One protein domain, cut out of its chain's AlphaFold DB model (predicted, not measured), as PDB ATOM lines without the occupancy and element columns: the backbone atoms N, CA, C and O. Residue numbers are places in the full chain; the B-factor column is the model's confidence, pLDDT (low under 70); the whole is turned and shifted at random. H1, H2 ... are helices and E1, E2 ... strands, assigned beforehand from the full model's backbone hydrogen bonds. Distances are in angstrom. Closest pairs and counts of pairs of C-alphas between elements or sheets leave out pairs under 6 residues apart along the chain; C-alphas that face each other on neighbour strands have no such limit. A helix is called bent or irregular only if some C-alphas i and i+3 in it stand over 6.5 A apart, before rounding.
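Overview. This is residues 3 to 75 of the 107 residues of the protein "LysR family transcriptional regulator" of Enterobacter agglomerans (UniProt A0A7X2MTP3). There is little regular structure here: a small hairpin of strands E1 and E2 makes one end, and two short helices, H1 and H2, lie loosely side by side at the other, with loops between. After H2, residues 64 to 75 run back toward the hairpin. The named elements, in the order E1, E2, H1, H2, hold only 27 of the 73 printed residues, class mixed; the whole is compact, radius of gyration of the C-alphas 12.7 A, spanning 34 by 32 by 19 A.

Arrangement. Look first at E1, residues 13 to 16, and E2, residues 22 to 25, an antiparallel hairpin at 146 degrees; N 15 and O 23 are 2.9 A apart, within hydrogen-bond range. Next find H1, residues 36 to 44, and H2, residues 54 to 63, close but not clearly touching; their closest C-alphas, of Leu 40 and Ile 57, are 7.4 A apart. They run the same way at a shallow tilt of 31 degrees. E1 is apart from both helices. In H1 every O i to N i+4 pair is within hydrogen-bond range, in H2 4 of 6.

Along the chain. Find C-alpha 13 at (130.661, 114.785, 104.442); E1 runs 10.3 A from there, and E2 9.8 A. H1 spans 12.4 A. H2 spans 14.1 A to C-alpha 63 at (137.701, 120.721, 81.507) and is irregular: C-alphas 56 and 59 are 7.3 A apart.

Size, cuts and confidence. The two C-alphas farthest apart, of Asp 19 and Ala 45, are 34.6 A apart. The printed part has no cut, no link between named elements is long, and no printed residue is under 70 in pLDDT.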
ATOM      1  N   TYR A   3     124.054 115.020  99.108       96.00
ATOM      2  CA  TYR A   3     123.370 113.881  98.518       96.00
ATOM      3  C   TYR A   3     122.248 113.458  99.464       96.00
ATOM      4  O   TYR A   3     122.503 113.210 100.646       96.00
ATOM      5  N   GLU A   4     121.027 113.402  98.952       96.56
ATOM      6  CA  GLU A   4     119.863 112.899  99.671       96.56
ATOM      7  C   GLU A   4     119.766 111.385  99.478       96.56
ATOM      8  O   GLU A   4     119.892 110.856  98.375       96.56
ATOM      9  N   ARG A   5     119.594 110.655 100.570       94.44
ATOM     10  CA  ARG A   5     119.356 109.216 100.535       94.44
ATOM     11  C   ARG A   5     117.876 108.955 100.278       94.44
ATOM     12  O   ARG A   5     117.024 109.803 100.502       94.44
ATOM     13  N   VAL A   6     117.563 107.725  99.882       93.12
ATOM     14  CA  VAL A   6     116.183 107.285  99.608       93.12
ATOM     15  C   VAL A   6     115.251 107.457 100.818       93.12
ATOM     16  O   VAL A   6     114.048 107.614 100.648       93.12
ATOM     17  N   ASP A   7     115.792 107.449 102.038       94.19
ATOM     18  CA  ASP A   7     115.041 107.667 103.280       94.19
ATOM     19  C   ASP A   7     114.813 109.156 103.623       94.19
ATOM     20  O   ASP A   7     114.289 109.463 104.692       94.19
ATOM     21  N   GLY A   8     115.214 110.080 102.742       92.75
ATOM     22  CA  GLY A   8     115.129 111.528 102.945       92.75
ATOM     23  C   GLY A   8     116.221 112.101 103.853       92.75
ATOM     24  O   GLY A   8     116.273 113.312 104.060       92.75
ATOM     25  N   SER A   9     117.113 111.269 104.402       94.00
ATOM     26  CA  SER A   9     118.271 111.755 105.157       94.00
ATOM     27  C   SER A   9     119.379 112.237 104.224       94.00
ATOM     28  O   SER A   9     119.565 111.728 103.119       94.00
ATOM     29  N   THR A  10     120.179 113.202 104.668       95.81
ATOM     30  CA  THR A  10     121.345 113.654 103.905       95.81
ATOM     31  C   THR A  10     122.581 112.836 104.252       95.81
ATOM     32  O   THR A  10     122.783 112.432 105.396       95.81
ATOM     33  N   LYS A  11     123.449 112.590 103.267       93.12
ATOM     34  CA  LYS A  11     124.764 111.989 103.511       93.12
ATOM     35  C   LYS A  11     125.716 113.056 104.088       93.12
ATOM     36  O   LYS A  11     125.998 114.025 103.376       93.12
ATOM     37  N   PRO A  12     126.250 112.876 105.312       94.44
ATOM     38  CA  PRO A  12     127.256 113.779 105.870       94.44
ATOM     39  C   PRO A  12     128.533 113.748 105.026       94.44
ATOM     40  O   PRO A  12     128.781 112.780 104.302       94.44
ATOM     41  N   TRP A  13     129.364 114.781 105.122       94.06
ATOM     42  CA  TRP A  13     130.661 114.785 104.442       94.06
ATOM     43  C   TRP A  13     131.694 114.028 105.267       94.06
ATOM     44  O   TRP A  13     131.703 114.118 106.493       94.06
ATOM     45  N   LEU A  14     132.558 113.280 104.589       93.75
ATOM     46  CA  LEU A  14     133.660 112.547 105.193       93.75
ATOM     47  C   LEU A  14     134.970 113.298 104.967       93.75
ATOM     48  O   LEU A  14     135.341 113.549 103.824       93.75
ATOM     49  N   PHE A  15     135.680 113.626 106.035       92.25
ATOM     50  CA  PHE A  15     136.983 114.282 105.970       92.25
ATOM     51  C   PHE A  15     138.051 113.427 106.640       92.25
ATOM     52  O   PHE A  15     137.742 112.686 107.572       92.25
ATOM     53  N   THR A  16     139.300 113.580 106.213       91.94
ATOM     54  CA  THR A  16     140.458 113.090 106.973       91.94
ATOM     55  C   THR A  16     140.905 114.177 107.947       91.94
ATOM     56  O   THR A  16     141.120 115.318 107.535       91.94
ATOM     57  N   THR A  17     140.998 113.855 109.239       86.31
ATOM     58  CA  THR A  17     141.552 114.765 110.255       86.31
ATOM     59  C   THR A  17     143.075 114.838 110.163       86.31
ATOM     60  O   THR A  17     143.702 114.016 109.500       86.31
ATOM     61  N   GLU A  18     143.691 115.797 110.860       85.31
ATOM     62  CA  GLU A  18     145.160 115.906 110.937       85.31
ATOM     63  C   GLU A  18     145.821 114.622 111.473       85.31
ATOM     64  O   GLU A  18     146.901 114.251 111.024       85.31
ATOM     65  N   ASP A  19     145.124 113.885 112.342       86.00
ATOM     66  CA  ASP A  19     145.566 112.592 112.885       86.00
ATOM     67  C   ASP A  19     145.353 111.407 111.915       86.00
ATOM     68  O   ASP A  19     145.522 110.245 112.291       86.00
ATOM     69  N   GLY A  20     144.923 111.674 110.677       85.19
ATOM     70  CA  GLY A  20     144.661 110.665 109.647       85.19
ATOM     71  C   GLY A  20     143.359 109.880 109.834       85.19
ATOM     72  O   GLY A  20     143.146 108.879 109.155       85.19
ATOM     73  N   GLN A  21     142.480 110.295 110.751       87.38
ATOM     74  CA  GLN A  21     141.254 109.560 111.061       87.38
ATOM     75  C   GLN A  21     140.066 110.052 110.219       87.38
ATOM     76  O   GLN A  21     139.910 111.260 110.015       87.38
ATOM     77  N   PRO A  22     139.180 109.147 109.763       90.31
ATOM     78  CA  PRO A  22     137.946 109.529 109.093       90.31
ATOM     79  C   PRO A  22     136.986 110.217 110.069       90.31
ATOM     80  O   PRO A  22     136.660 109.687 111.132       90.31
ATOM     81  N   HIS A  23     136.470 111.376 109.678       91.62
ATOM     82  CA  HIS A  23     135.518 112.151 110.459       91.62
ATOM     83  C   HIS A  23     134.302 112.543 109.618       91.62
ATOM     84  O   HIS A  23     134.406 113.300 108.650       91.62
ATOM     85  N   TRP A  24     133.134 112.020 110.000       92.94
ATOM     86  CA  TRP A  24     131.853 112.391 109.404       92.94
ATOM     87  C   TRP A  24     131.345 113.687 110.017       92.94
ATOM     88  O   TRP A  24     131.234 113.805 111.237       92.94
ATOM     89  N   ARG A  25     130.985 114.640 109.163       93.44
ATOM     90  CA  ARG A  25     130.513 115.953 109.577       93.44
ATOM     91  C   ARG A  25     129.216 116.310 108.872       93.44
ATOM     92  O   ARG A  25     129.148 116.353 107.643       93.44
ATOM     93  N   GLU A  26     128.207 116.625 109.676       94.56
ATOM     94  CA  GLU A  26     127.016 117.321 109.201       94.56
ATOM     95  C   GLU A  26     127.403 118.742 108.796       94.56
ATOM     96  O   GLU A  26     128.063 119.467 109.547       94.56
ATOM     97  N   VAL A  27     127.008 119.139 107.590       92.81
ATOM     98  CA  VAL A  27     127.302 120.469 107.056       92.81
ATOM     99  C   VAL A  27     125.997 121.199 106.750       92.81
ATOM    100  O   VAL A  27     125.067 120.590 106.219       92.81
ATOM    101  N   PRO A  28     125.901 122.507 107.050       93.94
ATOM    102  CA  PRO A  28     124.775 123.309 106.600       93.94
ATOM    103  C   PRO A  28     124.636 123.219 105.080       93.94
ATOM    104  O   PRO A  28     125.621 123.314 104.344       93.94
ATOM    105  N   TYR A  29     123.409 123.060 104.599       94.94
ATOM    106  CA  TYR A  29     123.134 122.917 103.177       94.94
ATOM    107  C   TYR A  29     121.910 123.730 102.765       94.94
ATOM    108  O   TYR A  29     121.048 124.058 103.574       94.94
ATOM    109  N   ARG A  30     121.865 124.082 101.480       94.69
ATOM    110  CA  ARG A  30     120.741 124.783 100.837       94.69
ATOM    111  C   ARG A  30     120.020 123.929  99.796       94.69
ATOM    112  O   ARG A  30     118.935 124.282  99.361       94.69
ATOM    113  N   LEU A  31     120.661 122.840  99.378       95.88
ATOM    114  CA  LEU A  31     120.188 121.933  98.346       95.88
ATOM    115  C   LEU A  31     120.635 120.517  98.709       95.88
ATOM    116  O   LEU A  31     121.822 120.305  98.988       95.88
ATOM    117  N   ALA A  32     119.687 119.589  98.698       96.75
ATOM    118  CA  ALA A  32     119.906 118.156  98.794       96.75
ATOM    119  C   ALA A  32     119.275 117.506  97.558       96.75
ATOM    120  O   ALA A  32     118.183 117.894  97.152       96.75
ATOM    121  N   LEU A  33     120.005 116.601  96.911       96.88
ATOM    122  CA  LEU A  33     119.579 115.954  95.669       96.88
ATOM    123  C   LEU A  33     119.799 114.450  95.792       96.88
ATOM    124  O   LEU A  33     120.894 114.023  96.156       96.88
ATOM    125  N   GLY A  34     118.770 113.665  95.478       95.81
ATOM    126  CA  GLY A  34     118.826 112.198  95.489       95.81
ATOM    127  C   GLY A  34     119.423 111.572  94.229       95.81
ATOM    128  O   GLY A  34     119.443 110.352  94.102       95.81
ATOM    129  N   ASP A  35     119.898 112.400  93.299       95.31
ATOM    130  CA  ASP A  35     120.508 111.988  92.041       95.31
ATOM    131  C   ASP A  35     121.909 112.603  91.915       95.31
ATOM    132  O   ASP A  35     122.122 113.790  92.190       95.31
ATOM    133  N   VAL A  36     122.880 111.767  91.548       93.75
ATOM    134  CA  VAL A  36     124.295 112.145  91.547       93.75
ATOM    135  C   VAL A  36     124.643 113.016  90.333       93.75
ATOM    136  O   VAL A  36     125.448 113.940  90.463       93.75
ATOM    137  N   ASP A  37     124.001 112.790  89.185       95.56
ATOM    138  CA  ASP A  37     124.199 113.611  87.988       95.56
ATOM    139  C   ASP A  37     123.567 114.991  88.181       95.56
ATOM    140  O   ASP A  37     124.189 116.010  87.878       95.56
ATOM    141  N   ALA A  38     122.377 115.057  88.786       96.56
ATOM    142  CA  ALA A  38     121.752 116.321  89.167       96.56
ATOM    143  C   ALA A  38     122.637 117.115  90.142       96.56
ATOM    144  O   ALA A  38     122.788 118.331  90.001       96.56
ATOM    145  N   GLN A  39     123.257 116.435  91.114       97.06
ATOM    146  CA  GLN A  39     124.212 117.062  92.023       97.06
ATOM    147  C   GLN A  39     125.433 117.607  91.273       97.06
ATOM    148  O   GLN A  39     125.819 118.745  91.530       97.06
ATOM    149  N   LEU A  40     126.000 116.843  90.335       97.44
ATOM    150  CA  LEU A  40     127.134 117.281  89.521       97.44
ATOM    151  C   LEU A  40     126.797 118.545  88.723       97.44
ATOM    152  O   LEU A  40     127.521 119.536  88.797       97.44
ATOM    153  N   GLN A  41     125.672 118.529  88.005       97.62
ATOM    154  CA  GLN A  41     125.229 119.664  87.194       97.62
ATOM    155  C   GLN A  41     124.958 120.908  88.046       97.62
ATOM    156  O   GLN A  41     125.286 122.017  87.635       97.62
ATOM    157  N   ALA A  42     124.423 120.745  89.260       97.75
ATOM    158  CA  ALA A  42     124.220 121.862  90.177       97.75
ATOM    159  C   ALA A  42     125.544 122.512  90.622       97.75
ATOM    160  O   ALA A  42     125.611 123.736  90.751       97.75
ATOM    161  N   VAL A  43     126.600 121.719  90.841       97.56
ATOM    162  CA  VAL A  43     127.934 122.246  91.175       97.56
ATOM    163  C   VAL A  43     128.553 122.943  89.959       97.56
ATOM    164  O   VAL A  43     129.026 124.066  90.104       97.56
ATOM    165  N   ILE A  44     128.483 122.336  88.767       97.88
ATOM    166  CA  ILE A  44     128.969 122.936  87.507       97.88
ATOM    167  C   ILE A  44     128.265 124.272  87.224       97.88
ATOM    168  O   ILE A  44     128.893 125.242  86.813       97.88
ATOM    169  N   ALA A  45     126.966 124.368  87.521       97.62
ATOM    170  CA  ALA A  45     126.192 125.603  87.398       97.62
ATOM    171  C   ALA A  45     126.520 126.668  88.470       97.62
ATOM    172  O   ALA A  45     125.872 127.715  88.514       97.62
ATOM    173  N   GLY A  46     127.482 126.418  89.364       96.75
ATOM    174  CA  GLY A  46     127.917 127.370  90.386       96.75
ATOM    175  C   GLY A  46     126.968 127.501  91.583       96.75
ATOM    176  O   GLY A  46     127.048 128.479  92.325       96.75
ATOM    177  N   LEU A  47     126.073 126.533  91.815       97.25
ATOM    178  CA  LEU A  47     125.084 126.603  92.904       97.25
ATOM    179  C   LEU A  47     125.662 126.240  94.285       97.25
ATOM    180  O   LEU A  47     124.967 126.341  95.302       97.25
ATOM    181  N   GLY A  48     126.927 125.818  94.349       95.75
ATOM    182  CA  GLY A  48     127.662 125.604  95.593       95.75
ATOM    183  C   GLY A  48     128.710 124.499  95.493       95.75
ATOM    184  O   GLY A  48     129.100 124.090  94.410       95.75
ATOM    185  N   VAL A  49     129.142 124.000  96.651       96.50
ATOM    186  CA  VAL A  49     130.154 122.938  96.787       96.50
ATOM    187  C   VAL A  49     129.479 121.606  97.118       96.50
ATOM    188  O   VAL A  49     128.512 121.587  97.889       96.50
ATOM    189  N   ALA A  50     129.993 120.495  96.595       96.06
ATOM    190  CA  ALA A  50     129.586 119.141  96.972       96.06
ATOM    191  C   ALA A  50     130.806 118.243  97.214       96.06
ATOM    192  O   ALA A  50     131.868 118.455  96.633       96.06
ATOM    193  N   GLN A  51     130.634 117.213  98.044       94.62
ATOM    194  CA  GLN A  51     131.580 116.105  98.136       94.62
ATOM    195  C   GLN A  51     131.097 114.969  97.231       94.62
ATOM    196  O   GLN A  51     130.023 114.412  97.461       94.62
ATOM    197  N   MET A  52     131.890 114.626  96.216       93.50
ATOM    198  CA  MET A  52     131.523 113.669  95.168       93.50
ATOM    199  C   MET A  52     132.668 112.680  94.900       93.50
ATOM    200  O   MET A  52     133.825 113.011  95.170       93.50
ATOM    201  N   PRO A  53     132.387 111.473  94.375       91.00
ATOM    202  CA  PRO A  53     133.436 110.536  93.988       91.00
ATOM    203  C   PRO A  53     134.353 111.114  92.901       91.00
ATOM    204  O   PRO A  53     133.877 111.712  91.936       91.00
ATOM    205  N   SER A  54     135.662 110.896  93.030       89.69
ATOM    206  CA  SER A  54     136.676 111.438  92.111       89.69
ATOM    207  C   SER A  54     136.453 111.017  90.657       89.69
ATOM    208  O   SER A  54     136.536 111.855  89.762       89.69
ATOM    209  N   TRP A  55     136.103 109.747  90.424       88.31
ATOM    210  CA  TRP A  55     135.827 109.199  89.091       88.31
ATOM    211  C   TRP A  55     134.681 109.924  88.376       88.31
ATOM    212  O   TRP A  55     134.706 110.059  87.156       88.31
ATOM    213  N   LEU A  56     133.699 110.428  89.127       92.19
ATOM    214  CA  LEU A  56     132.539 111.110  88.562       92.19
ATOM    215  C   LEU A  56     132.887 112.530  88.108       92.19
ATOM    216  O   LEU A  56     132.478 112.967  87.037       92.19
ATOM    217  N   ILE A  57     133.659 113.254  88.921       94.50
ATOM    218  CA  ILE A  57     134.009 114.654  88.647       94.50
ATOM    219  C   ILE A  57     135.235 114.796  87.740       94.50
ATOM    220  O   ILE A  57     135.538 115.900  87.294       94.50
ATOM    221  N   GLN A  58     135.952 113.699  87.467       93.75
ATOM    222  CA  GLN A  58     137.250 113.719  86.793       93.75
ATOM    223  C   GLN A  58     137.212 114.475  85.458       93.75
ATOM    224  O   GLN A  58     138.138 115.222  85.148       93.75
ATOM    225  N   HIS A  59     136.151 114.295  84.664       94.88
ATOM    226  CA  HIS A  59     136.010 114.987  83.385       94.88
ATOM    227  C   HIS A  59     135.795 116.493  83.568       94.88
ATOM    228  O   HIS A  59     136.534 117.278  82.985       94.88
ATOM    229  N   ALA A  60     134.851 116.888  84.424       96.50
ATOM    230  CA  ALA A  60     134.533 118.293  84.682       96.50
ATOM    231  C   ALA A  60     135.725 119.055  85.291       96.50
ATOM    232  O   ALA A  60     136.002 120.186  84.904       96.50
ATOM    233  N   VAL A  61     136.508 118.410  86.164       96.69
ATOM    234  CA  VAL A  61     137.764 118.987  86.675       96.69
ATOM    235  C   VAL A  61     138.794 119.152  85.554       96.69
ATOM    236  O   VAL A  61     139.426 120.198  85.449       96.69
ATOM    237  N   LYS A  62     138.953 118.152  84.673       96.88
ATOM    238  CA  LYS A  62     139.870 118.240  83.520       96.88
ATOM    239  C   LYS A  62     139.484 119.346  82.531       96.88
ATOM    240  O   LYS A  62     140.380 119.908  81.910       96.88
ATOM    241  N   GLN A  63     138.192 119.635  82.368       97.25
ATOM    242  CA  GLN A  63     137.701 120.721  81.507       97.25
ATOM    243  C   GLN A  63     137.785 122.107  82.166       97.25
ATOM    244  O   GLN A  63     137.649 123.113  81.477       97.25
ATOM    245  N   GLY A  64     138.041 122.176  83.476       97.06
ATOM    246  CA  GLY A  64     138.042 123.428  84.233       97.06
ATOM    247  C   GLY A  64     136.652 123.899  84.670       97.06
ATOM    248  O   GLY A  64     136.535 124.995  85.207       97.06
ATOM    249  N   ASP A  65     135.616 123.075  84.490       97.75
ATOM    250  CA  ASP A  65     134.258 123.360  84.968       97.75
ATOM    251  C   ASP A  65     134.157 123.242  86.496       97.75
ATOM    252  O   ASP A  65     133.286 123.847  87.118       97.75
ATOM    253  N   LEU A  66     135.037 122.439  87.107       97.94
ATOM    254  CA  LEU A  66     135.106 122.212  88.548       97.94
ATOM    255  C   LEU A  66     136.531 122.341  89.079       97.94
ATOM    256  O   LEU A  66     137.496 121.941  88.431       97.94
ATOM    257  N   GLU A  67     136.642 122.790  90.327       96.69
ATOM    258  CA  GLU A  67     137.904 122.887  91.060       96.69
ATOM    259  C   GLU A  67     137.813 122.176  92.418       96.69
ATOM    260  O   GLU A  67     136.798 122.227  93.119       96.69
ATOM    261  N   ILE A  68     138.899 121.504  92.808       95.81
ATOM    262  CA  ILE A  68     139.037 120.862  94.118       95.81
ATOM    263  C   ILE A  68     139.528 121.903  95.131       95.81
ATOM    264  O   ILE A  68     140.679 122.321  95.080       95.81
ATOM    265  N   ILE A  69     138.686 122.260  96.104       94.38
ATOM    266  CA  ILE A  69     138.963 123.376  97.030       94.38
ATOM    267  C   ILE A  69     139.582 122.986  98.386       94.38
ATOM    268  O   ILE A  69     140.013 123.858  99.134       94.38
ATOM    269  N   LEU A  70     139.605 121.697  98.745       92.12
ATOM    270  CA  LEU A  70     140.148 121.199 100.025       92.12
ATOM    271  C   LEU A  70     140.932 119.885  99.831       92.12
ATOM    272  O   LEU A  70     140.554 118.854 100.396       92.12
ATOM    273  N   PRO A  71     141.998 119.871  99.007       91.69
ATOM    274  CA  PRO A  71     142.745 118.649  98.702       91.69
ATOM    275  C   PRO A  71     143.361 117.977  99.939       91.69
ATOM    276  O   PRO A  71     143.436 116.756  99.999       91.69
ATOM    277  N   GLN A  72     143.736 118.754 100.955       90.69
ATOM    278  CA  GLN A  72     144.360 118.265 102.186       90.69
ATOM    279  C   GLN A  72     143.405 117.530 103.139       90.69
ATOM    280  O   GLN A  72     143.867 116.865 104.056       90.69
ATOM    281  N   LEU A  73     142.086 117.653 102.946       90.44
ATOM    282  CA  LEU A  73     141.077 117.003 103.795       90.44
ATOM    283  C   LEU A  73     140.402 115.812 103.102       90.44
ATOM    284  O   LEU A  73     139.365 115.333 103.571       90.44
ATOM    285  N   GLN A  74     140.938 115.363 101.963       88.75
ATOM    286  CA  GLN A  74     140.340 114.273 101.203       88.75
ATOM    287  C   GLN A  74     140.389 112.956 101.995       88.75
ATOM    288  O   GLN A  74     141.450 112.590 102.509       88.75
ATOM    289  N   PRO A  75     139.257 112.234 102.101       88.00
ATOM    290  CA  PRO A  75     139.256 110.883 102.637       88.00
ATOM    291  C   PRO A  75     140.000 109.929 101.711       88.00
ATOM    292  O   PRO A  75     140.072 110.150 100.499       88.00
TER     293      PRO A  75